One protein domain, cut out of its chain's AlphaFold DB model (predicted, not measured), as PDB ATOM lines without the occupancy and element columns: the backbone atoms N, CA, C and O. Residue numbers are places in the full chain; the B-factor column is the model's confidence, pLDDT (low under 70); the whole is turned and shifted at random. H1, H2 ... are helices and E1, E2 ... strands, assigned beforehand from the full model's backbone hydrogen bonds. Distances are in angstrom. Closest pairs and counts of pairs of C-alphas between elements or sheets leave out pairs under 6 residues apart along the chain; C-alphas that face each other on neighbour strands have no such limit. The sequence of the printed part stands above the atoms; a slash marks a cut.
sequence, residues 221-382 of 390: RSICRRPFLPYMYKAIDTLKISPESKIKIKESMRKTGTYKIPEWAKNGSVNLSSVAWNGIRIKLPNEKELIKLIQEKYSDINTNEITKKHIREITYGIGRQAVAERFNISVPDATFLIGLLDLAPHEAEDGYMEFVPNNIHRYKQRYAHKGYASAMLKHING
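AT A GLANCE: This is residues 221 to 382 of the 390 residues of the protein "OmpA-like domain-containing protein" of Bacteroides helcogenes (strain ATCC 35417 / DSM 20613 / JCM 6297 / CCUG 15421 / P 36-108) (UniProt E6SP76). One long helix, H5, crosses a small three-stranded sheet on one face, with H4 and H9 packed at its first end and H6 crossing it near its other end, where the helical hairpin H2 and H3 stands across the tip. Beyond the sheet, on the side away from H5, lie the short helices H1, H7 and H8 and a long unnamed stretch, residues 256 to 280. The printed part has 162 residues, with nine named helices and three named strands in the order H1 H2 H3 E1 H4 H5 H6 E2 E3 H7 H8 H9, and is mostly helix. The sheet's order is E1 E3 E2, antiparallel throughout. The whole is compact, with a radius of gyration of the C-alphas of 16.6 A, and flat in outline, spanning 46 by 36 by 19 A.

IN THESE COORDINATES: Find C-alpha 221 at (33.286, -51.694, -21.533), where H1 begins; it ends at residue 225. H2 takes residues 230 to 238, 13.7 A long, and H3 residues 243 to 255, 18.5 A long. After the unnamed residues 256 to 280 you reach E1, residues 281 to 283, and then H4, residues 287 to 297, 15.5 A long. Look next for C-alpha 308 at (46.413, -28.846, -39.133); from there H5 runs 28.3 A to C-alpha 327 at (29.341, -24.760, -16.915). H6 covers residues 331 to 340 over 14.0 A. E2 is residues 343 to 347, 12.6 A long, and E3 is residues 352 to 357, 16.3 A long. H7, residues 358 to 361, follows E3 directly, and H8 is residues 364 to 367. H9, residues 372 to 381, runs 14.3 A and ends at C-alpha 381, (44.819, -26.201, -49.975).

HOW THE PARTS SIT: Begin at H5, the hub, which touches four helices. With H5 on one face of the sheet, the two make two layers, a helix layer and a sheet layer. Its height over the sheet is 8.9 A, and it lies over E3 and E2; on the local plane it stands at 59 degrees to E2, only just slantwise to the strands. In the sheet, E1 and E3 are antiparallel neighbours, with N 282 and O 353 within hydrogen-bond range at 2.9 A. In the hairpin E2 and E3, look at N 346 and O 354, 2.8 A apart. H4 touches residues 310 to 314 of H5, about perpendicular at 89 degrees, with the C-alphas of Ile 294 and His 310 closest at 6.7 A. H9 touches residues 308 to 312 of H5 at a steep tilt of 44 degrees, opposite ways; the closest C-alphas, Lys 308 and Ala 373, are 5.6 A apart. H6 touches residues 320 to 324 of H5 at 82 degrees, about perpendicular, with the C-alphas of Ala 324 and Ala 334 closest at 5.2 A. H3 and H5 only just touch, with 3 pairs of C-alphas within 8 A; the closest are those of Ser 245 and Phe 327, 5.4 A. H2 and H3 form a helical hairpin at a shallow tilt of 16 degrees, the C-alphas of Ile 236 and Lys 246 being closest at 6.4 A. H7 only grazes the sheet, and H1 and H8 are each close to H7 but not clearly touching, at 8.0 A and 6.8 A between closest C-alphas. Each O i to N i+4 pair is within hydrogen-bond range in H1, H3, H4, H5, H6 and H9, against 3 of 5 in H2, while H7 and H8 are too short for such a pair.

THE WHOLE: The two C-alphas farthest apart are those of Tyr 259 and Asp 300, at 48.4 A. The printed part has no cut. The link from H3 to E1, 25 residues, is long. The mean pLDDT of the printed part is 90.6, and no printed residue is under 70.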
ATOM      1  N   ARG A 221      34.655 -51.762 -22.091       87.50
ATOM      2  CA  ARG A 221      33.286 -51.694 -21.533       87.50
ATOM      3  C   ARG A 221      33.190 -50.950 -20.203       87.50
ATOM      4  O   ARG A 221      32.145 -50.385 -19.897       87.50
ATOM      5  N   SER A 222      34.237 -51.006 -19.380       86.38
ATOM      6  CA  SER A 222      34.291 -50.293 -18.101       86.38
ATOM      7  C   SER A 222      34.455 -48.801 -18.344       86.38
ATOM      8  O   SER A 222      33.760 -48.008 -17.710       86.38
ATOM      9  N   ILE A 223      35.324 -48.437 -19.290       89.94
ATOM     10  CA  ILE A 223      35.529 -47.054 -19.715       89.94
ATOM     11  C   ILE A 223      34.226 -46.499 -20.292       89.94
ATOM     12  O   ILE A 223      33.731 -45.511 -19.770       89.94
ATOM     13  N   CYS A 224      33.591 -47.181 -21.253       89.75
ATOM     14  CA  CYS A 224      32.323 -46.727 -21.835       89.75
ATOM     15  C   CYS A 224      31.231 -46.526 -20.775       89.75
ATOM     16  O   CYS A 224      30.514 -45.534 -20.822       89.75
ATOM     17  N   ARG A 225      31.096 -47.437 -19.801       89.31
ATOM     18  CA  ARG A 225      30.049 -47.346 -18.764       89.31
ATOM     19  C   ARG A 225      30.307 -46.260 -17.730       89.31
ATOM     20  O   ARG A 225      29.353 -45.714 -17.185       89.31
ATOM     21  N   ARG A 226      31.571 -46.026 -17.385       88.06
ATOM     22  CA  ARG A 226      31.980 -45.065 -16.355       88.06
ATOM     23  C   ARG A 226      33.238 -44.339 -16.807       88.06
ATOM     24  O   ARG A 226      34.309 -44.663 -16.302       88.06
ATOM     25  N   PRO A 227      33.153 -43.391 -17.743       90.75
ATOM     26  CA  PRO A 227      34.350 -42.761 -18.293       90.75
ATOM     27  C   PRO A 227      35.232 -42.136 -17.212       90.75
ATOM     28  O   PRO A 227      36.420 -42.437 -17.132       90.75
ATOM     29  N   PHE A 228      34.600 -41.414 -16.286       89.88
ATOM     30  CA  PHE A 228      35.269 -40.707 -15.202       89.88
ATOM     31  C   PHE A 228      35.503 -41.583 -13.969       89.88
ATOM     32  O   PHE A 228      34.583 -42.234 -13.458       89.88
ATOM     33  N   LEU A 229      36.734 -41.563 -13.461       84.69
ATOM     34  CA  LEU A 229      37.137 -42.309 -12.271       84.69
ATOM     35  C   LEU A 229      36.766 -41.573 -10.972       84.69
ATOM     36  O   LEU A 229      36.651 -40.347 -10.968       84.69
ATOM     37  N   PRO A 230      36.600 -42.283  -9.836       86.81
ATOM     38  CA  PRO A 230      36.192 -41.664  -8.571       86.81
ATOM     39  C   PRO A 230      37.086 -40.508  -8.104       86.81
ATOM     40  O   PRO A 230      36.582 -39.560  -7.506       86.81
ATOM     41  N   TYR A 231      38.394 -40.556  -8.381       85.25
ATOM     42  CA  TYR A 231      39.306 -39.473  -8.008       85.25
ATOM     43  C   TYR A 231      39.044 -38.188  -8.807       85.25
ATOM     44  O   TYR A 231      39.190 -37.106  -8.251       85.25
ATOM     45  N   MET A 232      38.579 -38.285 -10.059       89.06
ATOM     46  CA  MET A 232      38.249 -37.113 -10.879       89.06
ATOM     47  C   MET A 232      37.098 -36.322 -10.250       89.06
ATOM     48  O   MET A 232      37.167 -35.102 -10.159       89.06
ATOM     49  N   TYR A 233      36.082 -37.007  -9.707       92.00
ATOM     50  CA  TYR A 233      34.991 -36.354  -8.969       92.00
ATOM     51  C   TYR A 233      35.487 -35.594  -7.736       92.00
ATOM     52  O   TYR A 233      34.955 -34.526  -7.438       92.00
ATOM     53  N   LYS A 234      36.489 -36.131  -7.029       91.62
ATOM     54  CA  LYS A 234      37.124 -35.444  -5.895       91.62
ATOM     55  C   LYS A 234      37.958 -34.256  -6.368       91.62
ATOM     56  O   LYS A 234      37.950 -33.213  -5.729       91.62
ATOM     57  N   ALA A 235      38.633 -34.377  -7.507       89.19
ATOM     58  CA  ALA A 235      39.424 -33.287  -8.058       89.19
ATOM     59  C   ALA A 235      38.561 -32.085  -8.484       89.19
ATOM     60  O   ALA A 235      38.990 -30.948  -8.309       89.19
ATOM     61  N   ILE A 236      37.307 -32.299  -8.910       95.62
ATOM     62  CA  ILE A 236      36.353 -31.194  -9.134       95.62
ATOM     63  C   ILE A 236      36.150 -30.347  -7.867       95.62
ATOM     64  O   ILE A 236      35.978 -29.132  -7.958       95.62
ATOM     65  N   ASP A 237      36.206 -30.951  -6.674       93.31
ATOM     66  CA  ASP A 237      36.051 -30.203  -5.420       93.31
ATOM     67  C   ASP A 237      37.205 -29.229  -5.174       93.31
ATOM     68  O   ASP A 237      36.982 -28.166  -4.591       93.31
ATOM     69  N   THR A 238      38.397 -29.536  -5.690       92.31
ATOM     70  CA  THR A 238      39.593 -28.689  -5.555       92.31
ATOM     71  C   THR A 238      39.626 -27.502  -6.519       92.31
ATOM     72  O   THR A 238      40.426 -26.587  -6.331       92.31
ATOM     73  N   LEU A 239      38.744 -27.473  -7.525       93.38
ATOM     74  CA  LEU A 239      38.681 -26.371  -8.484       93.38
ATOM     75  C   LEU A 239      38.246 -25.068  -7.803       93.38
ATOM     76  O   LEU A 239      37.319 -25.053  -6.986       93.38
ATOM     77  N   LYS A 240      38.865 -23.950  -8.186       95.50
ATOM     78  CA  LYS A 240      38.525 -22.605  -7.695       95.50
ATOM     79  C   LYS A 240      37.387 -21.975  -8.511       95.50
ATOM     80  O   LYS A 240      37.518 -20.874  -9.024       95.50
ATOM     81  N   ILE A 241      36.268 -22.690  -8.623       96.75
ATOM     82  CA  ILE A 241      35.051 -22.272  -9.342       96.75
ATOM     83  C   ILE A 241      33.828 -22.300  -8.416       96.75
ATOM     84  O   ILE A 241      33.885 -22.875  -7.322       96.75
ATOM     85  N   SER A 242      32.713 -21.716  -8.865       97.81
ATOM     86  CA  SER A 242      31.475 -21.654  -8.080       97.81
ATOM     87  C   SER A 242      30.967 -23.056  -7.670       97.81
ATOM     88  O   SER A 242      31.109 -24.018  -8.439       97.81
ATOM     89  N   PRO A 243      30.343 -23.210  -6.484       97.75
ATOM     90  CA  PRO A 243      29.733 -24.477  -6.072       97.75
ATOM     91  C   PRO A 243      28.687 -24.998  -7.068       97.75
ATOM     92  O   PRO A 243      28.625 -26.199  -7.334       97.75
ATOM     93  N   GLU A 244      27.907 -24.102  -7.671       97.81
ATOM     94  CA  GLU A 244      26.893 -24.432  -8.677       97.81
ATOM     95  C   GLU A 244      27.519 -25.043  -9.935       97.81
ATOM     96  O   GLU A 244      27.056 -26.078 -10.422       97.81
ATOM     97  N   SER A 245      28.615 -24.457 -10.427       97.69
ATOM     98  CA  SER A 245      29.381 -24.996 -11.554       97.69
ATOM     99  C   SER A 245      29.913 -26.395 -11.233       97.69
ATOM    100  O   SER A 245      29.761 -27.307 -12.046       97.69
ATOM    101  N   LYS A 246      30.453 -26.618 -10.022       97.88
ATOM    102  CA  LYS A 246      30.909 -27.952  -9.579       97.88
ATOM    103  C   LYS A 246      29.779 -28.979  -9.604       97.88
ATOM    104  O   LYS A 246      29.984 -30.104 -10.062       97.88
ATOM    105  N   ILE A 247      28.588 -28.605  -9.130       97.56
ATOM    106  CA  ILE A 247      27.407 -29.478  -9.138       97.56
ATOM    107  C   ILE A 247      27.018 -29.830 -10.579       97.56
ATOM    108  O   ILE A 247      26.901 -31.018 -10.885       97.56
ATOM    109  N   LYS A 248      26.907 -28.834 -11.471       96.88
ATOM    110  CA  LYS A 248      26.571 -29.037 -12.894       96.88
ATOM    111  C   LYS A 248      27.580 -29.943 -13.605       96.88
ATOM    112  O   LYS A 248      27.181 -30.864 -14.320       96.88
ATOM    113  N   ILE A 249      28.878 -29.732 -13.372       96.81
ATOM    114  CA  ILE A 249      29.954 -30.568 -13.927       96.81
ATOM    115  C   ILE A 249      29.787 -32.013 -13.452       96.81
ATOM    116  O   ILE A 249      29.697 -32.927 -14.270       96.81
ATOM    117  N   LYS A 250      29.669 -32.234 -12.137       96.12
ATOM    118  CA  LYS A 250      29.505 -33.580 -11.570       96.12
ATOM    119  C   LYS A 250      28.224 -34.262 -12.044       96.12
ATOM    120  O   LYS A 250      28.206 -35.479 -12.207       96.12
ATOM    121  N   GLU A 251      27.138 -33.521 -12.238       95.69
ATOM    122  CA  GLU A 251      25.897 -34.059 -12.795       95.69
ATOM    123  C   GLU A 251      26.078 -34.502 -14.253       95.69
ATOM    124  O   GLU A 251      25.722 -35.632 -14.592       95.69
ATOM    125  N   SER A 252      26.706 -33.672 -15.092       95.94
ATOM    126  CA  SER A 252      27.063 -34.043 -16.467       95.94
ATOM    127  C   SER A 252      27.982 -35.272 -16.494       95.94
ATOM    128  O   SER A 252      27.721 -36.219 -17.237       95.94
ATOM    129  N   MET A 253      28.989 -35.335 -15.614       94.19
ATOM    130  CA  MET A 253      29.863 -36.506 -15.472       94.19
ATOM    131  C   MET A 253      29.077 -37.781 -15.131       94.19
ATOM    132  O   MET A 253      29.312 -38.820 -15.742       94.19
ATOM    133  N   ARG A 254      28.106 -37.714 -14.208       92.94
ATOM    134  CA  ARG A 254      27.260 -38.868 -13.837       92.94
ATOM    135  C   ARG A 254      26.350 -39.332 -14.971       92.94
ATOM    136  O   ARG A 254      26.082 -40.526 -15.075       92.94
ATOM    137  N   LYS A 255      25.872 -38.399 -15.798       92.75
ATOM    138  CA  LYS A 255      25.064 -38.690 -16.994       92.75
ATOM    139  C   LYS A 255      25.903 -39.207 -18.163       92.75
ATOM    140  O   LYS A 255      25.346 -39.658 -19.158       92.75
ATOM    141  N   THR A 256      27.227 -39.137 -18.057       91.06
ATOM    142  CA  THR A 256      28.140 -39.593 -19.099       91.06
ATOM    143  C   THR A 256      28.465 -41.064 -18.916       91.06
ATOM    144  O   THR A 256      28.887 -41.508 -17.849       91.06
ATOM    145  N   GLY A 257      28.299 -41.813 -19.996       87.69
ATOM    146  CA  GLY A 257      28.563 -43.237 -20.044       87.69
ATOM    147  C   GLY A 257      27.449 -43.982 -20.758       87.69
ATOM    148  O   GLY A 257      26.316 -43.522 -20.879       87.69
ATOM    149  N   THR A 258      27.783 -45.157 -21.266       87.75
ATOM    150  CA  THR A 258      26.894 -45.944 -22.107       87.75
ATOM    151  C   THR A 258      27.202 -47.432 -22.001       87.75
ATOM    152  O   THR A 258      28.310 -47.857 -21.664       87.75
ATOM    153  N   TYR A 259      26.204 -48.250 -22.323       81.31
ATOM    154  CA  TYR A 259      26.395 -49.680 -22.567       81.31
ATOM    155  C   TYR A 259      26.803 -49.974 -24.014       81.31
ATOM    156  O   TYR A 259      27.196 -51.103 -24.313       81.31
ATOM    157  N   LYS A 260      26.710 -48.982 -24.909       87.00
ATOM    158  CA  LYS A 260      27.130 -49.106 -26.304       87.00
ATOM    159  C   LYS A 260      28.656 -49.071 -26.378       87.00
ATOM    160  O   LYS A 260      29.287 -48.174 -25.838       87.00
ATOM    161  N   ILE A 261      29.235 -50.060 -27.047       88.19
ATOM    162  CA  ILE A 261      30.666 -50.079 -27.354       88.19
ATOM    163  C   ILE A 261      30.829 -49.521 -28.771       88.19
ATOM    164  O   ILE A 261      30.184 -50.076 -29.669       88.19
ATOM    165  N   PRO A 262      31.639 -48.466 -28.982       89.69
ATOM    166  CA  PRO A 262      31.862 -47.910 -30.311       89.69
ATOM    167  C   PRO A 262      32.353 -48.975 -31.292       89.69
ATOM    168  O   PRO A 262      33.155 -49.849 -30.936       89.69
ATOM    169  N   GLU A 263      31.855 -48.917 -32.526       89.38
ATOM    170  CA  GLU A 263      32.394 -49.754 -33.594       89.38
ATOM    171  C   GLU A 263      33.822 -49.325 -33.923       89.38
ATOM    172  O   GLU A 263      34.156 -48.150 -33.805       89.38
ATOM    173  N   TRP A 264      34.664 -50.286 -34.309       89.88
ATOM    174  CA  TRP A 264      36.012 -49.990 -34.792       89.88
ATOM    175  C   TRP A 264      35.956 -49.044 -35.989       89.88
ATOM    176  O   TRP A 264      34.960 -49.045 -36.722       89.88
ATOM    177  N   ALA A 265      37.029 -48.281 -36.187       88.00
ATOM    178  CA  ALA A 265      37.148 -47.412 -37.342       88.00
ATOM    179  C   ALA A 265      36.979 -48.217 -38.638       88.00
ATOM    180  O   ALA A 265      37.491 -49.333 -38.776       88.00
ATOM    181  N   LYS A 266      36.231 -47.650 -39.581       84.38
ATOM    182  CA  LYS A 266      35.997 -48.212 -40.913       84.38
ATOM    183  C   LYS A 266      36.363 -47.142 -41.928       84.38
ATOM    184  O   LYS A 266      35.856 -46.032 -41.837       84.38
ATOM    185  N   ASN A 267      37.240 -47.477 -42.872       80.81
ATOM    186  CA  ASN A 267      37.695 -46.568 -43.931       80.81
ATOM    187  C   ASN A 267      38.202 -45.210 -43.407       80.81
ATOM    188  O   ASN A 267      37.934 -44.179 -44.007       80.81
ATOM    189  N   GLY A 268      38.905 -45.207 -42.270       75.31
ATOM    190  CA  GLY A 268      39.437 -43.978 -41.676       75.31
ATOM    191  C   GLY A 268      38.407 -43.101 -40.960       75.31
ATOM    192  O   GLY A 268      38.767 -41.999 -40.572       75.31
ATOM    193  N   SER A 269      37.181 -43.587 -40.732       79.94
ATOM    194  CA  SER A 269      36.121 -42.870 -40.013       79.94
ATOM    195  C   SER A 269      35.667 -43.638 -38.767       79.94
ATOM    196  O   SER A 269      35.599 -44.875 -38.762       79.94
ATOM    197  N   VAL A 270      35.354 -42.916 -37.686       87.88
ATOM    198  CA  VAL A 270      34.874 -43.491 -36.421       87.88
ATOM    199  C   VAL A 270      33.854 -42.583 -35.732       87.88
ATOM    200  O   VAL A 270      34.037 -41.373 -35.612       87.88
ATOM    201  N   ASN A 271      32.781 -43.190 -35.217       89.00
ATOM    202  CA  ASN A 271      31.791 -42.505 -34.390       89.00
ATOM    203  C   ASN A 271      32.002 -42.846 -32.908       89.00
ATOM    204  O   ASN A 271      31.757 -43.978 -32.474       89.00
ATOM    205  N   LEU A 272      32.412 -41.843 -32.129       91.00
ATOM    206  CA  LEU A 272      32.612 -41.944 -30.682       91.00
ATOM    207  C   LEU A 272      31.536 -41.209 -29.864       91.00
ATOM    208  O   LEU A 272      31.597 -41.222 -28.635       91.00
ATOM    209  N   SER A 273      30.489 -40.665 -30.492       89.56
ATOM    210  CA  SER A 273      29.447 -39.870 -29.819       89.56
ATOM    211  C   SER A 273      28.742 -40.621 -28.692       89.56
ATOM    212  O   SER A 273      28.315 -40.043 -27.697       89.56
ATOM    213  N   SER A 274      28.652 -41.951 -28.798       88.50
ATOM    214  CA  SER A 274      28.044 -42.771 -27.743       88.50
ATOM    215  C   SER A 274      28.777 -42.702 -26.396       88.50
ATOM    216  O   SER A 274      28.148 -42.945 -25.367       88.50
ATOM    217  N   VAL A 275      30.076 -42.383 -26.400       90.50
ATOM    218  CA  VAL A 275      30.929 -42.270 -25.206       90.50
ATOM    219  C   VAL A 275      31.347 -40.825 -24.912       90.50
ATOM    220  O   VAL A 275      32.108 -40.600 -23.973       90.50
ATOM    221  N   ALA A 276      30.853 -39.862 -25.693       93.31
ATOM    222  CA  ALA A 276      31.148 -38.449 -25.522       93.31
ATOM    223  C   ALA A 276      30.598 -37.889 -24.204       93.31
ATOM    224  O   ALA A 276      29.578 -38.339 -23.669       93.31
ATOM    225  N   TRP A 277      31.287 -36.873 -23.692       94.50
ATOM    226  CA  TRP A 277      30.921 -36.146 -22.492       94.50
ATOM    227  C   TRP A 277      29.543 -35.500 -22.659       94.50
ATOM    228  O   TRP A 277      29.273 -34.766 -23.611       94.50
ATOM    229  N   ASN A 278      28.631 -35.819 -21.737       91.12
ATOM    230  CA  ASN A 278      27.214 -35.576 -21.942       91.12
ATOM    231  C   ASN A 278      26.865 -34.085 -22.103       91.12
ATOM    232  O   ASN A 278      27.009 -33.266 -21.185       91.12
ATOM    233  N   GLY A 279      26.280 -33.799 -23.269       81.88
ATOM    234  CA  GLY A 279      25.691 -32.519 -23.641       81.88
ATOM    235  C   GLY A 279      26.689 -31.486 -24.155       81.88
ATOM    236  O   GLY A 279      26.364 -30.304 -24.179       81.88
ATOM    237  N   ILE A 280      27.872 -31.914 -24.591       87.06
ATOM    238  CA  ILE A 280      28.811 -31.059 -25.315       87.06
ATOM    239  C   ILE A 280      28.948 -31.612 -26.725       87.06
ATOM    240  O   ILE A 280      29.747 -32.512 -26.969       87.06
ATOM    241  N   ARG A 281      28.123 -31.086 -27.631       92.94
ATOM    242  CA  ARG A 281      28.193 -31.353 -29.067       92.94
ATOM    243  C   ARG A 281      28.159 -30.023 -29.795       92.94
ATOM    244  O   ARG A 281      27.186 -29.281 -29.681       92.94
ATOM    245  N   ILE A 282      29.243 -29.718 -30.487       94.75
ATOM    246  CA  ILE A 282      29.551 -28.375 -30.968       94.75
ATOM    247  C   ILE A 282      29.642 -28.435 -32.480       94.75
ATOM    248  O   ILE A 282      30.374 -29.261 -33.011       94.75
ATOM    249  N   LYS A 283      28.892 -27.583 -33.176       94.12
ATOM    250  CA  LYS A 283      29.004 -27.475 -34.630       94.12
ATOM    251  C   LYS A 283      30.292 -26.722 -34.963       94.12
ATOM    252  O   LYS A 283      30.498 -25.622 -34.458       94.12
ATOM    253  N   LEU A 284      31.143 -27.324 -35.782       94.00
ATOM    254  CA  LEU A 284      32.371 -26.706 -36.262       94.00
ATOM    255  C   LEU A 284      32.078 -25.771 -37.447       94.00
ATOM    256  O   LEU A 284      31.070 -25.961 -38.139       94.00
ATOM    257  N   PRO A 285      32.928 -24.751 -37.670       93.62
ATOM    258  CA  PRO A 285      32.766 -23.832 -38.788       93.62
ATOM    259  C   PRO A 285      32.811 -24.575 -40.126       93.62
ATOM    260  O   PRO A 285      33.452 -25.619 -40.264       93.62
ATOM    261  N   ASN A 286      32.134 -24.040 -41.137       92.38
ATOM    262  CA  ASN A 286      32.378 -24.488 -42.508       92.38
ATOM    263  C   ASN A 286      33.722 -23.943 -43.027       92.38
ATOM    264  O   ASN A 286      34.348 -23.100 -42.393       92.38
ATOM    265  N   GLU A 287      34.155 -24.402 -44.198       91.88
ATOM    266  CA  GLU A 287      35.440 -24.019 -44.799       91.88
ATOM    267  C   GLU A 287      35.650 -22.495 -44.872       91.88
ATOM    268  O   GLU A 287      36.688 -21.989 -44.448       91.88
ATOM    269  N   LYS A 288      34.643 -21.740 -45.331       92.38
ATOM    270  CA  LYS A 288      34.734 -20.276 -45.467       92.38
ATOM    271  C   LYS A 288      34.847 -19.584 -44.111       92.38
ATOM    272  O   LYS A 288      35.641 -18.660 -43.951       92.38
ATOM    273  N   GLU A 289      34.048 -20.025 -43.144       94.81
ATOM    274  CA  GLU A 289      34.095 -19.523 -41.766       94.81
ATOM    275  C   GLU A 289      35.442 -19.836 -41.110       94.81
ATOM    276  O   GLU A 289      36.016 -18.975 -40.450       94.81
ATOM    277  N   LEU A 290      35.970 -21.043 -41.325       94.31
ATOM    278  CA  LEU A 290      37.241 -21.482 -40.765       94.31
ATOM    279  C   LEU A 290      38.410 -20.663 -41.321       94.31
ATOM    280  O   LEU A 290      39.221 -20.178 -40.536       94.31
ATOM    281  N   ILE A 291      38.473 -20.458 -42.642       93.38
ATOM    282  CA  ILE A 291      39.500 -19.611 -43.272       93.38
ATOM    283  C   ILE A 291      39.452 -18.199 -42.686       93.38
ATOM    284  O   ILE A 291      40.487 -17.672 -42.282       93.38
ATOM    285  N   LYS A 292      38.252 -17.617 -42.568       94.31
ATOM    286  CA  LYS A 292      38.069 -16.284 -41.987       94.31
ATOM    287  C   LYS A 292      38.595 -16.215 -40.548       94.31
ATOM    288  O   LYS A 292      39.381 -15.329 -40.239       94.31
ATOM    289  N   LEU A 293      38.218 -17.168 -39.693       95.44
ATOM    290  CA  LEU A 293      38.674 -17.222 -38.298       95.44
ATOM    291  C   LEU A 293      40.195 -17.405 -38.181       95.44
ATOM    292  O   LEU A 293      40.823 -16.834 -37.290       95.44
ATOM    293  N   ILE A 294      40.797 -18.196 -39.073       94.81
ATOM    294  CA  ILE A 294      42.251 -18.382 -39.122       94.81
ATOM    295  C   ILE A 294      42.935 -17.067 -39.511       94.81
ATOM    296  O   ILE A 294      43.859 -16.653 -38.822       94.81
ATOM    297  N   GLN A 295      42.468 -16.383 -40.554       92.81
ATOM    298  CA  GLN A 295      43.051 -15.117 -41.018       92.81
ATOM    299  C   GLN A 295      42.857 -13.964 -40.022       92.81
ATOM    300  O   GLN A 295      43.721 -13.101 -39.900       92.81
ATOM    301  N   GLU A 296      41.754 -13.959 -39.269       93.31
ATOM    302  CA  GLU A 296      41.544 -13.011 -38.167       93.31
ATOM    303  C   GLU A 296      42.556 -13.222 -37.029       93.31
ATOM    304  O   GLU A 296      42.991 -12.256 -36.404       93.31
ATOM    305  N   LYS A 297      42.943 -14.477 -36.759       93.31
ATOM    306  CA  LYS A 297      43.896 -14.819 -35.694       93.31
ATOM    307  C   LYS A 297      45.359 -14.694 -36.129       93.31
ATOM    308  O   LYS A 297      46.194 -14.280 -35.327       93.31
ATOM    309  N   TYR A 298      45.671 -15.080 -37.360       92.06
ATOM    310  CA  TYR A 298      47.003 -15.005 -37.952       92.06
ATOM    311  C   TYR A 298      46.949 -14.013 -39.108       92.06
ATOM    312  O   TYR A 298      46.649 -14.379 -40.245       92.06
ATOM    313  N   SER A 299      47.210 -12.746 -38.793       82.00
ATOM    314  CA  SER A 299      47.322 -11.695 -39.803       82.00
ATOM    315  C   SER A 299      48.349 -12.112 -40.864       82.00
ATOM    316  O   SER A 299      49.397 -12.656 -40.524       82.00
ATOM    317  N   ASP A 300      48.017 -11.890 -42.136       83.75
ATOM    318  CA  ASP A 300      48.868 -12.150 -43.310       83.75
ATOM    319  C   ASP A 300      49.103 -13.622 -43.709       83.75
ATOM    320  O   ASP A 300      49.880 -13.876 -44.630       83.75
ATOM    321  N   ILE A 301      48.415 -14.604 -43.104       89.75
ATOM    322  CA  ILE A 301      48.531 -16.006 -43.547       89.75
ATOM    323  C   ILE A 301      47.802 -16.256 -44.878       89.75
ATOM    324  O   ILE A 301      46.603 -15.979 -45.025       89.75
ATOM    325  N   ASN A 302      48.505 -16.852 -45.841       89.50
ATOM    326  CA  ASN A 302      47.893 -17.293 -47.092       89.50
ATOM    327  C   ASN A 302      47.195 -18.653 -46.920       89.50
ATOM    328  O   ASN A 302      47.577 -19.481 -46.093       89.50
ATOM    329  N   THR A 303      46.166 -18.934 -47.723       87.25
ATOM    330  CA  THR A 303      45.383 -20.184 -47.607       87.25
ATOM    331  C   THR A 303      46.218 -21.448 -47.844       87.25
ATOM    332  O   THR A 303      45.991 -22.477 -47.207       87.25
ATOM    333  N   ASN A 304      47.229 -21.371 -48.708       88.06
ATOM    334  CA  ASN A 304      48.192 -22.444 -48.965       88.06
ATOM    335  C   ASN A 304      49.147 -22.721 -47.785       88.06
ATOM    336  O   ASN A 304      49.710 -23.806 -47.720       88.06
ATOM    337  N   GLU A 305      49.293 -21.788 -46.841       89.62
ATOM    338  CA  GLU A 305      50.144 -21.917 -45.646       89.62
ATOM    339  C   GLU A 305      49.364 -22.417 -44.415       89.62
ATOM    340  O   GLU A 305      49.926 -22.637 -43.337       89.62
ATOM    341  N   ILE A 306      48.047 -22.612 -44.545       91.50
ATOM    342  CA  ILE A 306      47.211 -23.161 -43.476       91.50
ATOM    343  C   ILE A 306      47.627 -24.611 -43.183       91.50
ATOM    344  O   ILE A 306      47.788 -25.422 -44.091       91.50
ATOM    345  N   THR A 307      47.765 -24.954 -41.898       91.25
ATOM    346  CA  THR A 307      48.190 -26.279 -41.414       91.25
ATOM    347  C   THR A 307      47.145 -26.882 -40.470       91.25
ATOM    348  O   THR A 307      46.288 -26.166 -39.940       91.25
ATOM    349  N   LYS A 308      47.247 -28.190 -40.167       87.94
ATOM    350  CA  LYS A 308      46.413 -28.846 -39.133       87.94
ATOM    351  C   LYS A 308      46.496 -28.128 -37.785       87.94
ATOM    352  O   LYS A 308      45.495 -28.057 -37.079       87.94
ATOM    353  N   LYS A 309      47.666 -27.581 -37.429       90.25
ATOM    354  CA  LYS A 309      47.863 -26.837 -36.180       90.25
ATOM    355  C   LYS A 309      46.997 -25.577 -36.142       90.25
ATOM    356  O   LYS A 309      46.299 -25.372 -35.155       90.25
ATOM    357  N   HIS A 310      46.981 -24.791 -37.222       93.00
ATOM    358  CA  HIS A 310      46.131 -23.596 -37.320       93.00
ATOM    359  C   HIS A 310      44.648 -23.956 -37.163       93.00
ATOM    360  O   HIS A 310      43.937 -23.319 -36.389       93.00
ATOM    361  N   ILE A 311      44.204 -25.029 -37.828       92.25
ATOM    362  CA  ILE A 311      42.822 -25.519 -37.732       92.25
ATOM    363  C   ILE A 311      42.495 -25.945 -36.294       92.25
ATOM    364  O   ILE A 311      41.545 -25.428 -35.709       92.25
ATOM    365  N   ARG A 312      43.312 -26.827 -35.700       90.94
ATOM    366  CA  ARG A 312      43.126 -27.337 -34.331       90.94
ATOM    367  C   ARG A 312      43.134 -26.225 -33.290       90.94
ATOM    368  O   ARG A 312      42.378 -26.278 -32.329       90.94
ATOM    369  N   GLU A 313      43.960 -25.197 -33.459       92.44
ATOM    370  CA  GLU A 313      43.967 -24.060 -32.540       92.44
ATOM    371  C   GLU A 313      42.637 -23.295 -32.530       92.44
ATOM    372  O   GLU A 313      42.184 -22.885 -31.458       92.44
ATOM    373  N   ILE A 314      41.998 -23.119 -33.692       94.94
ATOM    374  CA  ILE A 314      40.672 -22.497 -33.789       94.94
ATOM    375  C   ILE A 314      39.602 -23.425 -33.212       94.94
ATOM    376  O   ILE A 314      38.849 -23.024 -32.323       94.94
ATOM    377  N   THR A 315      39.549 -24.678 -33.668       94.12
ATOM    378  CA  THR A 315      38.504 -25.623 -33.257       94.12
ATOM    379  C   THR A 315      38.585 -25.948 -31.765       94.12
ATOM    380  O   THR A 315      37.557 -25.975 -31.088       94.12
ATOM    381  N   TYR A 316      39.783 -26.113 -31.195       93.62
ATOM    382  CA  TYR A 316      39.955 -26.350 -29.757       93.62
ATOM    383  C   TYR A 316      39.589 -25.111 -28.937       93.62
ATOM    384  O   TYR A 316      39.072 -25.249 -27.828       93.62
ATOM    385  N   GLY A 317      39.819 -23.907 -29.475       95.19
ATOM    386  CA  GLY A 317      39.346 -22.655 -28.887       95.19
ATOM    387  C   GLY A 317      37.820 -22.623 -28.774       95.19
ATOM    388  O   GLY A 317      37.294 -22.428 -27.676       95.19
ATOM    389  N   ILE A 318      37.120 -22.918 -29.874       95.88
ATOM    390  CA  ILE A 318      35.652 -23.047 -29.916       95.88
ATOM    391  C   ILE A 318      35.176 -24.107 -28.910       95.88
ATOM    392  O   ILE A 318      34.252 -23.866 -28.131       95.88
ATOM    393  N   GLY A 319      35.854 -25.258 -28.870       95.88
ATOM    394  CA  GLY A 319      35.608 -26.337 -27.916       95.88
ATOM    395  C   GLY A 319      35.628 -25.868 -26.461       95.88
ATOM    396  O   GLY A 319      34.666 -26.064 -25.717       95.88
ATOM    397  N   ARG A 320      36.724 -25.218 -26.055       96.25
ATOM    398  CA  ARG A 320      36.930 -24.719 -24.683       96.25
ATOM    399  C   ARG A 320      35.927 -23.630 -24.312       96.25
ATOM    400  O   ARG A 320      35.424 -23.649 -23.190       96.25
ATOM    401  N   GLN A 321      35.607 -22.732 -25.243       97.00
ATOM    402  CA  GLN A 321      34.594 -21.693 -25.055       97.00
ATOM    403  C   GLN A 321      33.213 -22.304 -24.771       97.00
ATOM    404  O   GLN A 321      32.565 -21.941 -23.792       97.00
ATOM    405  N   ALA A 322      32.796 -23.309 -25.547       96.94
ATOM    406  CA  ALA A 322      31.512 -23.977 -25.332       96.94
ATOM    407  C   ALA A 322      31.434 -24.701 -23.973       96.94
ATOM    408  O   ALA A 322      30.386 -24.709 -23.322       96.94
ATOM    409  N   VAL A 323      32.541 -25.300 -23.507       97.19
ATOM    410  CA  VAL A 323      32.618 -25.879 -22.153       97.19
ATOM    411  C   VAL A 323      32.488 -24.790 -21.084       97.19
ATOM    412  O   VAL A 323      31.745 -24.971 -20.116       97.19
ATOM    413  N   ALA A 324      33.182 -23.665 -21.267       97.50
ATOM    414  CA  ALA A 324      33.152 -22.526 -20.354       97.50
ATOM    415  C   ALA A 324      31.727 -21.982 -20.175       97.50
ATOM    416  O   ALA A 324      31.230 -21.893 -19.050       97.50
ATOM    417  N   GLU A 325      31.029 -21.735 -21.284       96.81
ATOM    418  CA  GLU A 325      29.640 -21.265 -21.302       96.81
ATOM    419  C   GLU A 325      28.687 -22.263 -20.641       96.81
ATOM    420  O   GLU A 325      27.892 -21.898 -19.772       96.81
ATOM    421  N   ARG A 326      28.798 -23.552 -20.986       95.81
ATOM    422  CA  ARG A 326      27.909 -24.598 -20.461       95.81
ATOM    423  C   ARG A 326      27.956 -24.705 -18.939       95.81
ATOM    424  O   ARG A 326      26.924 -24.933 -18.303       95.81
ATOM    425  N   PHE A 327      29.147 -24.598 -18.356       96.50
ATOM    426  CA  PHE A 327      29.341 -24.760 -16.915       96.50
ATOM    427  C   PHE A 327      29.469 -23.438 -16.161       96.50
ATOM    428  O   PHE A 327      29.631 -23.467 -14.939       96.50
ATOM    429  N   ASN A 328      29.325 -22.303 -16.851       97.06
ATOM    430  CA  ASN A 328      29.497 -20.966 -16.291       97.06
ATOM    431  C   ASN A 328      30.846 -20.829 -15.559       97.06
ATOM    432  O   ASN A 328      30.899 -20.543 -14.363       97.06
ATOM    433  N   ILE A 329      31.931 -21.147 -16.267       97.75
ATOM    434  CA  ILE A 329      33.319 -21.053 -15.793       97.75
ATOM    435  C   ILE A 329      34.156 -20.259 -16.798       97.75
ATOM    436  O   ILE A 329      33.703 -19.988 -17.906       97.75
ATOM    437  N   SER A 330      35.381 -19.888 -16.430       97.81
ATOM    438  CA  SER A 330      36.292 -19.222 -17.363       97.81
ATOM    439  C   SER A 330      36.843 -20.201 -18.417       97.81
ATOM    440  O   SER A 330      36.904 -21.411 -18.193       97.81
ATOM    441  N   VAL A 331      37.294 -19.695 -19.571       96.56
ATOM    442  CA  VAL A 331      37.963 -20.517 -20.604       96.56
ATOM    443  C   VAL A 331      39.242 -21.203 -20.081       96.56
ATOM    444  O   VAL A 331      39.451 -22.382 -20.395       96.56
ATOM    445  N   PRO A 332      40.087 -20.549 -19.255       96.19
ATOM    446  CA  PRO A 332      41.189 -21.228 -18.576       96.19
ATOM    447  C   PRO A 332      40.728 -22.386 -17.682       96.19
ATOM    448  O   PRO A 332      41.283 -23.480 -17.782       96.19
ATOM    449  N   ASP A 333      39.677 -22.190 -16.877       96.12
ATOM    450  CA  ASP A 333      39.124 -23.259 -16.031       96.12
ATOM    451  C   ASP A 333      38.561 -24.407 -16.871       96.12
ATOM    452  O   ASP A 333      38.746 -25.571 -16.523       96.12
ATOM    453  N   ALA A 334      37.911 -24.106 -17.999       96.12
ATOM    454  CA  ALA A 334      37.425 -25.112 -18.936       96.12
ATOM    455  C   ALA A 334      38.575 -25.925 -19.549       96.12
ATOM    456  O   ALA A 334      38.491 -27.149 -19.641       96.12
ATOM    457  N   THR A 335      39.674 -25.262 -19.913       92.50
ATOM    458  CA  THR A 335      40.885 -25.920 -20.428       92.50
ATOM    459  C   THR A 335      41.485 -26.856 -19.381       92.50
ATOM    460  O   THR A 335      41.772 -28.017 -19.678       92.50
ATOM    461  N   PHE A 336      41.620 -26.376 -18.141       92.81
ATOM    462  CA  PHE A 336      42.101 -27.186 -17.027       92.81
ATOM    463  C   PHE A 336      41.166 -28.366 -16.740       92.81
ATOM    464  O   PHE A 336      41.630 -29.483 -16.541       92.81
ATOM    465  N   LEU A 337      39.850 -28.143 -16.769       94.81
ATOM    466  CA  LEU A 337      38.834 -29.169 -16.546       94.81
ATOM    467  C   LEU A 337      38.907 -30.294 -17.586       94.81
ATOM    468  O   LEU A 337      38.855 -31.462 -17.210       94.81
ATOM    469  N   ILE A 338      39.051 -29.964 -18.872       92.50
ATOM    470  CA  ILE A 338      39.195 -30.953 -19.955       92.50
ATOM    471  C   ILE A 338      40.419 -31.846 -19.703       92.50
ATOM    472  O   ILE A 338      40.305 -33.069 -19.778       92.50
ATOM    473  N   GLY A 339      41.559 -31.248 -19.338       88.38
ATOM    474  CA  GLY A 339      42.777 -31.992 -18.999       88.38
ATOM    475  C   GLY A 339      42.630 -32.827 -17.725       88.38
ATOM    476  O   GLY A 339      43.009 -33.995 -17.701       88.38
ATOM    477  N   LEU A 340      42.010 -32.269 -16.683       88.69
ATOM    478  CA  LEU A 340      41.756 -32.960 -15.417       88.69
ATOM    479  C   LEU A 340      40.889 -34.215 -15.596       88.69
ATOM    480  O   LEU A 340      41.052 -35.202 -14.875       88.69
ATOM    481  N   LEU A 341      39.947 -34.163 -16.536       90.12
ATOM    482  CA  LEU A 341      39.055 -35.266 -16.872       90.12
ATOM    483  C   LEU A 341      39.640 -36.238 -17.910       90.12
ATOM    484  O   LEU A 341      38.951 -37.194 -18.266       90.12
ATOM    485  N   ASP A 342      40.879 -36.015 -18.364       88.75
ATOM    486  CA  ASP A 342      41.559 -36.791 -19.409       88.75
ATOM    487  C   ASP A 342      40.681 -36.964 -20.663       88.75
ATOM    488  O   ASP A 342      40.395 -38.068 -21.140       88.75
ATOM    489  N   LEU A 343      40.170 -35.834 -21.160       91.19
ATOM    490  CA  LEU A 343      39.310 -35.769 -22.335       91.19
ATOM    491  C   LEU A 343      40.090 -35.299 -23.563       91.19
ATOM    492  O   LEU A 343      40.866 -34.347 -23.502       91.19
ATOM    493  N   ALA A 344      39.812 -35.931 -24.700       90.06
ATOM    494  CA  ALA A 344      40.313 -35.534 -26.005       90.06
ATOM    495  C   ALA A 344      39.188 -34.886 -26.835       90.06
ATOM    496  O   ALA A 344      38.059 -35.395 -26.823       90.06
ATOM    497  N   PRO A 345      39.465 -33.786 -27.557       91.31
ATOM    498  CA  PRO A 345      38.551 -33.267 -28.567       91.31
ATOM    499  C   PRO A 345      38.486 -34.254 -29.741       91.31
ATOM    500  O   PRO A 345      39.497 -34.533 -30.380       91.31
ATOM    501  N   HIS A 346      37.295 -34.780 -30.005       91.12
ATOM    502  CA  HIS A 346      36.987 -35.650 -31.137       91.12
ATOM    503  C   HIS A 346      36.237 -34.843 -32.188       91.12
ATOM    504  O   HIS A 346      35.099 -34.430 -31.955       91.12
ATOM    505  N   GLU A 347      36.878 -34.609 -33.327       88.25
ATOM    506  CA  GLU A 347      36.302 -33.865 -34.444       88.25
ATOM    507  C   GLU A 347      35.854 -34.844 -35.526       88.25
ATOM    508  O   GLU A 347      36.663 -35.360 -36.304       88.25
ATOM    509  N   ALA A 348      34.557 -35.130 -35.552       79.19
ATOM    510  CA  ALA A 348      33.992 -36.078 -36.492       79.19
ATOM    511  C   ALA A 348      33.809 -35.451 -37.885       79.19
ATOM    512  O   ALA A 348      33.633 -34.243 -38.047       79.19
ATOM    513  N   GLU A 349      33.807 -36.305 -38.911       75.06
ATOM    514  CA  GLU A 349      33.574 -35.913 -40.310       75.06
ATOM    515  C   GLU A 349      32.178 -35.306 -40.540       75.06
ATOM    516  O   GLU A 349      31.948 -34.650 -41.552       75.06
ATOM    517  N   ASP A 350      31.245 -35.480 -39.596       80.44
ATOM    518  CA  ASP A 350      29.910 -34.873 -39.638       80.44
ATOM    519  C   ASP A 350      29.917 -33.361 -39.332       80.44
ATOM    520  O   ASP A 350      28.856 -32.731 -39.315       80.44
ATOM    521  N   GLY A 351      31.096 -32.770 -39.101       86.31
ATOM    522  CA  GLY A 351      31.263 -31.348 -38.809       86.31
ATOM    523  C   GLY A 351      30.946 -30.987 -37.359       86.31
ATOM    524  O   GLY A 351      30.693 -29.818 -37.066       86.31
ATOM    525  N   TYR A 352      30.940 -31.966 -36.450       91.31
ATOM    526  CA  TYR A 352      30.768 -31.733 -35.023       91.31
ATOM    527  C   TYR A 352      32.013 -32.111 -34.217       91.31
ATOM    528  O   TYR A 352      32.722 -33.072 -34.510       91.31
ATOM    529  N   MET A 353      32.235 -31.355 -33.144       93.38
ATOM    530  CA  MET A 353      33.201 -31.658 -32.099       93.38
ATOM    531  C   MET A 353      32.486 -32.110 -30.829       93.38
ATOM    532  O   MET A 353      31.510 -31.501 -30.380       93.38
ATOM    533  N   GLU A 354      33.028 -33.155 -30.221       94.75
ATOM    534  CA  GLU A 354      32.632 -33.666 -28.915       94.75
ATOM    535  C   GLU A 354      33.884 -33.964 -28.082       94.75
ATOM    536  O   GLU A 354      34.969 -34.153 -28.622       94.75
ATOM    537  N   PHE A 355      33.758 -34.031 -26.758       94.81
ATOM    538  CA  PHE A 355      34.866 -34.454 -25.897       94.81
ATOM    539  C   PHE A 355      34.688 -35.913 -25.514       94.81
ATOM    540  O   PHE A 355      33.666 -36.279 -24.939       94.81
ATOM    541  N   VAL A 356      35.675 -36.751 -25.805       93.38
ATOM    542  CA  VAL A 356      35.620 -38.192 -25.529       93.38
ATOM    543  C   VAL A 356      36.780 -38.596 -24.614       93.38
ATOM    544  O   VAL A 356      37.794 -37.902 -24.567       93.38
ATOM    545  N   PRO A 357      36.677 -39.714 -23.879       91.56
ATOM    546  CA  PRO A 357      37.775 -40.201 -23.048       91.56
ATOM    547  C   PRO A 357      39.042 -40.438 -23.873       91.56
ATOM    548  O   PRO A 357      39.003 -41.134 -24.892       91.56
ATOM    549  N   ASN A 358      40.168 -39.890 -23.421       87.94
ATOM    550  CA  ASN A 358      41.440 -39.951 -24.141       87.94
ATOM    551  C   ASN A 358      41.907 -41.403 -24.357       87.94
ATOM    552  O   ASN A 358      42.365 -41.765 -25.439       87.94
ATOM    553  N   ASN A 359      41.664 -42.282 -23.380       85.44
ATOM    554  CA  ASN A 359      41.908 -43.727 -23.486       85.44
ATOM    555  C   ASN A 359      41.093 -44.458 -24.569       85.44
ATOM    556  O   ASN A 359      41.472 -45.561 -24.955       85.44
ATOM    557  N   ILE A 360      39.993 -43.883 -25.058       88.50
ATOM    558  CA  ILE A 360      39.272 -44.387 -26.231       88.50
ATOM    559  C   ILE A 360      39.813 -43.700 -27.482       88.50
ATOM    560  O   ILE A 360      40.166 -44.388 -28.434       88.50
ATOM    561  N   HIS A 361      39.923 -42.370 -27.471       87.31
ATOM    562  CA  HIS A 361      40.372 -41.598 -28.632       87.31
ATOM    563  C   HIS A 361      41.750 -42.038 -29.143       87.31
ATOM    564  O   HIS A 361      41.931 -42.273 -30.333       87.31
ATOM    565  N   ARG A 362      42.719 -42.217 -28.235       84.62
ATOM    566  CA  ARG A 362      44.095 -42.609 -28.569       84.62
ATOM    567  C   ARG A 362      44.299 -44.120 -28.722       84.62
ATOM    568  O   ARG A 362      45.434 -44.555 -28.906       84.62
ATOM    569  N   TYR A 363      43.243 -44.942 -28.710       88.06
ATOM    570  CA  TYR A 363      43.361 -46.377 -29.001       88.06
ATOM    571  C   TYR A 363      43.497 -46.618 -30.518       88.06
ATOM    572  O   TYR A 363      42.618 -47.196 -31.168       88.06
ATOM    573  N   LYS A 364      44.605 -46.125 -31.094       83.25
ATOM    574  CA  LYS A 364      44.853 -46.030 -32.544       83.25
ATOM    575  C   LYS A 364      44.733 -47.387 -33.255       83.25
ATOM    576  O   LYS A 364      44.232 -47.441 -34.371       83.25
ATOM    577  N   GLN A 365      45.057 -48.502 -32.592       85.81
ATOM    578  CA  GLN A 365      44.939 -49.860 -33.152       85.81
ATOM    579  C   GLN A 365      43.499 -50.228 -33.552       85.81
ATOM    580  O   GLN A 365      43.292 -51.137 -34.356       85.81
ATOM    581  N   ARG A 366      42.493 -49.562 -32.970       87.38
ATOM    582  CA  ARG A 366      41.070 -49.792 -33.255       87.38
ATOM    583  C   ARG A 366      40.339 -48.565 -33.788       87.38
ATOM    584  O   ARG A 366      39.345 -48.740 -34.494       87.38
ATOM    585  N   TYR A 367      40.782 -47.363 -33.425       87.44
ATOM    586  CA  TYR A 367      40.068 -46.110 -33.681       87.44
ATOM    587  C   TYR A 367      40.906 -45.054 -34.418       87.44
ATOM    588  O   TYR A 367      40.547 -43.882 -34.382       87.44
ATOM    589  N   ALA A 368      41.996 -45.435 -35.093       84.19
ATOM    590  CA  ALA A 368      42.686 -44.524 -36.009       84.19
ATOM    591  C   ALA A 368      41.721 -44.012 -37.091       84.19
ATOM    592  O   ALA A 368      41.001 -44.796 -37.713       84.19
ATOM    593  N   HIS A 369      41.687 -42.696 -37.279       82.75
ATOM    594  CA  HIS A 369      40.763 -42.027 -38.186       82.75
ATOM    595  C   HIS A 369      41.335 -40.682 -38.643       82.75
ATOM    596  O   HIS A 369      42.061 -40.042 -37.883       82.75
ATOM    597  N   LYS A 370      40.947 -40.250 -39.850       78.75
ATOM    598  CA  LYS A 370      41.252 -38.917 -40.374       78.75
ATOM    599  C   LYS A 370      40.171 -37.960 -39.876       78.75
ATOM    600  O   LYS A 370      39.014 -38.055 -40.270       78.75
ATOM    601  N   GLY A 371      40.533 -37.081 -38.945       78.12
ATOM    602  CA  GLY A 371      39.590 -36.138 -38.338       78.12
ATOM    603  C   GLY A 371      39.214 -34.967 -39.253       78.12
ATOM    604  O   GLY A 371      39.798 -34.765 -40.321       78.12
ATOM    605  N   TYR A 372      38.279 -34.141 -38.780       86.00
ATOM    606  CA  TYR A 372      37.856 -32.886 -39.420       86.00
ATOM    607  C   TYR A 372      39.033 -32.020 -39.902       86.00
ATOM    608  O   TYR A 372      39.008 -31.544 -41.034       86.00
ATOM    609  N   ALA A 373      40.084 -31.848 -39.090       86.25
ATOM    610  CA  ALA A 373      41.247 -31.045 -39.475       86.25
ATOM    611  C   ALA A 373      41.951 -31.560 -40.744       86.25
ATOM    612  O   ALA A 373      42.363 -30.759 -41.581       86.25
ATOM    613  N   SER A 374      42.054 -32.882 -40.916       85.06
ATOM    614  CA  SER A 374      42.631 -33.504 -42.116       85.06
ATOM    615  C   SER A 374      41.733 -33.282 -43.339       85.06
ATOM    616  O   SER A 374      42.230 -32.960 -44.416       85.06
ATOM    617  N   ALA A 375      40.412 -33.401 -43.167       86.62
ATOM    618  CA  ALA A 375      39.441 -33.150 -44.232       86.62
ATOM    619  C   ALA A 375      39.431 -31.674 -44.674       86.62
ATOM    620  O   ALA A 375      39.504 -31.384 -45.866       86.62
ATOM    621  N   MET A 376      39.410 -30.740 -43.718       89.31
ATOM    622  CA  MET A 376      39.437 -29.304 -44.005       89.31
ATOM    623  C   MET A 376      40.746 -28.873 -44.653       89.31
ATOM    624  O   MET A 376      40.712 -28.097 -45.599       89.31
ATOM    625  N   LEU A 377      41.890 -29.398 -44.209       89.94
ATOM    626  CA  LEU A 377      43.173 -29.083 -44.835       89.94
ATOM    627  C   LEU A 377      43.175 -29.465 -46.323       89.94
ATOM    628  O   LEU A 377      43.523 -28.648 -47.176       89.94
ATOM    629  N   LYS A 378      42.687 -30.672 -46.637       88.69
ATOM    630  CA  LYS A 378      42.545 -31.143 -48.016       88.69
ATOM    631  C   LYS A 378      41.625 -30.240 -48.844       88.69
ATOM    632  O   LYS A 378      41.924 -29.990 -50.007       88.69
ATOM    633  N   HIS A 379      40.529 -29.747 -48.270       88.56
ATOM    634  CA  HIS A 379      39.616 -28.837 -48.971       88.56
ATOM    635  C   HIS A 379      40.228 -27.446 -49.195       88.56
ATOM    636  O   HIS A 379      40.090 -26.888 -50.278       88.56
ATOM    637  N   ILE A 380      40.935 -26.912 -48.196       89.06
ATOM    638  CA  ILE A 380      41.474 -25.546 -48.210       89.06
ATOM    639  C   ILE A 380      42.644 -25.400 -49.187       89.06
ATOM    640  O   ILE A 380      42.715 -24.409 -49.911       89.06
ATOM    641  N   ASN A 381      43.590 -26.344 -49.187       87.25
ATOM    642  CA  ASN A 381      44.819 -26.201 -49.975       87.25
ATOM    643  C   ASN A 381      45.300 -27.485 -50.662       87.25
ATOM    644  O   ASN A 381      46.408 -27.512 -51.193       87.25
ATOM    645  N   GLY A 382      44.486 -28.542 -50.681       82.56
ATOM    646  CA  GLY A 382      44.824 -29.791 -51.364       82.56
ATOM    647  C   GLY A 382      45.898 -30.632 -50.670       82.56
ATOM    648  O   GLY A 382      46.243 -31.690 -51.189       82.56
TER     649      GLY A 382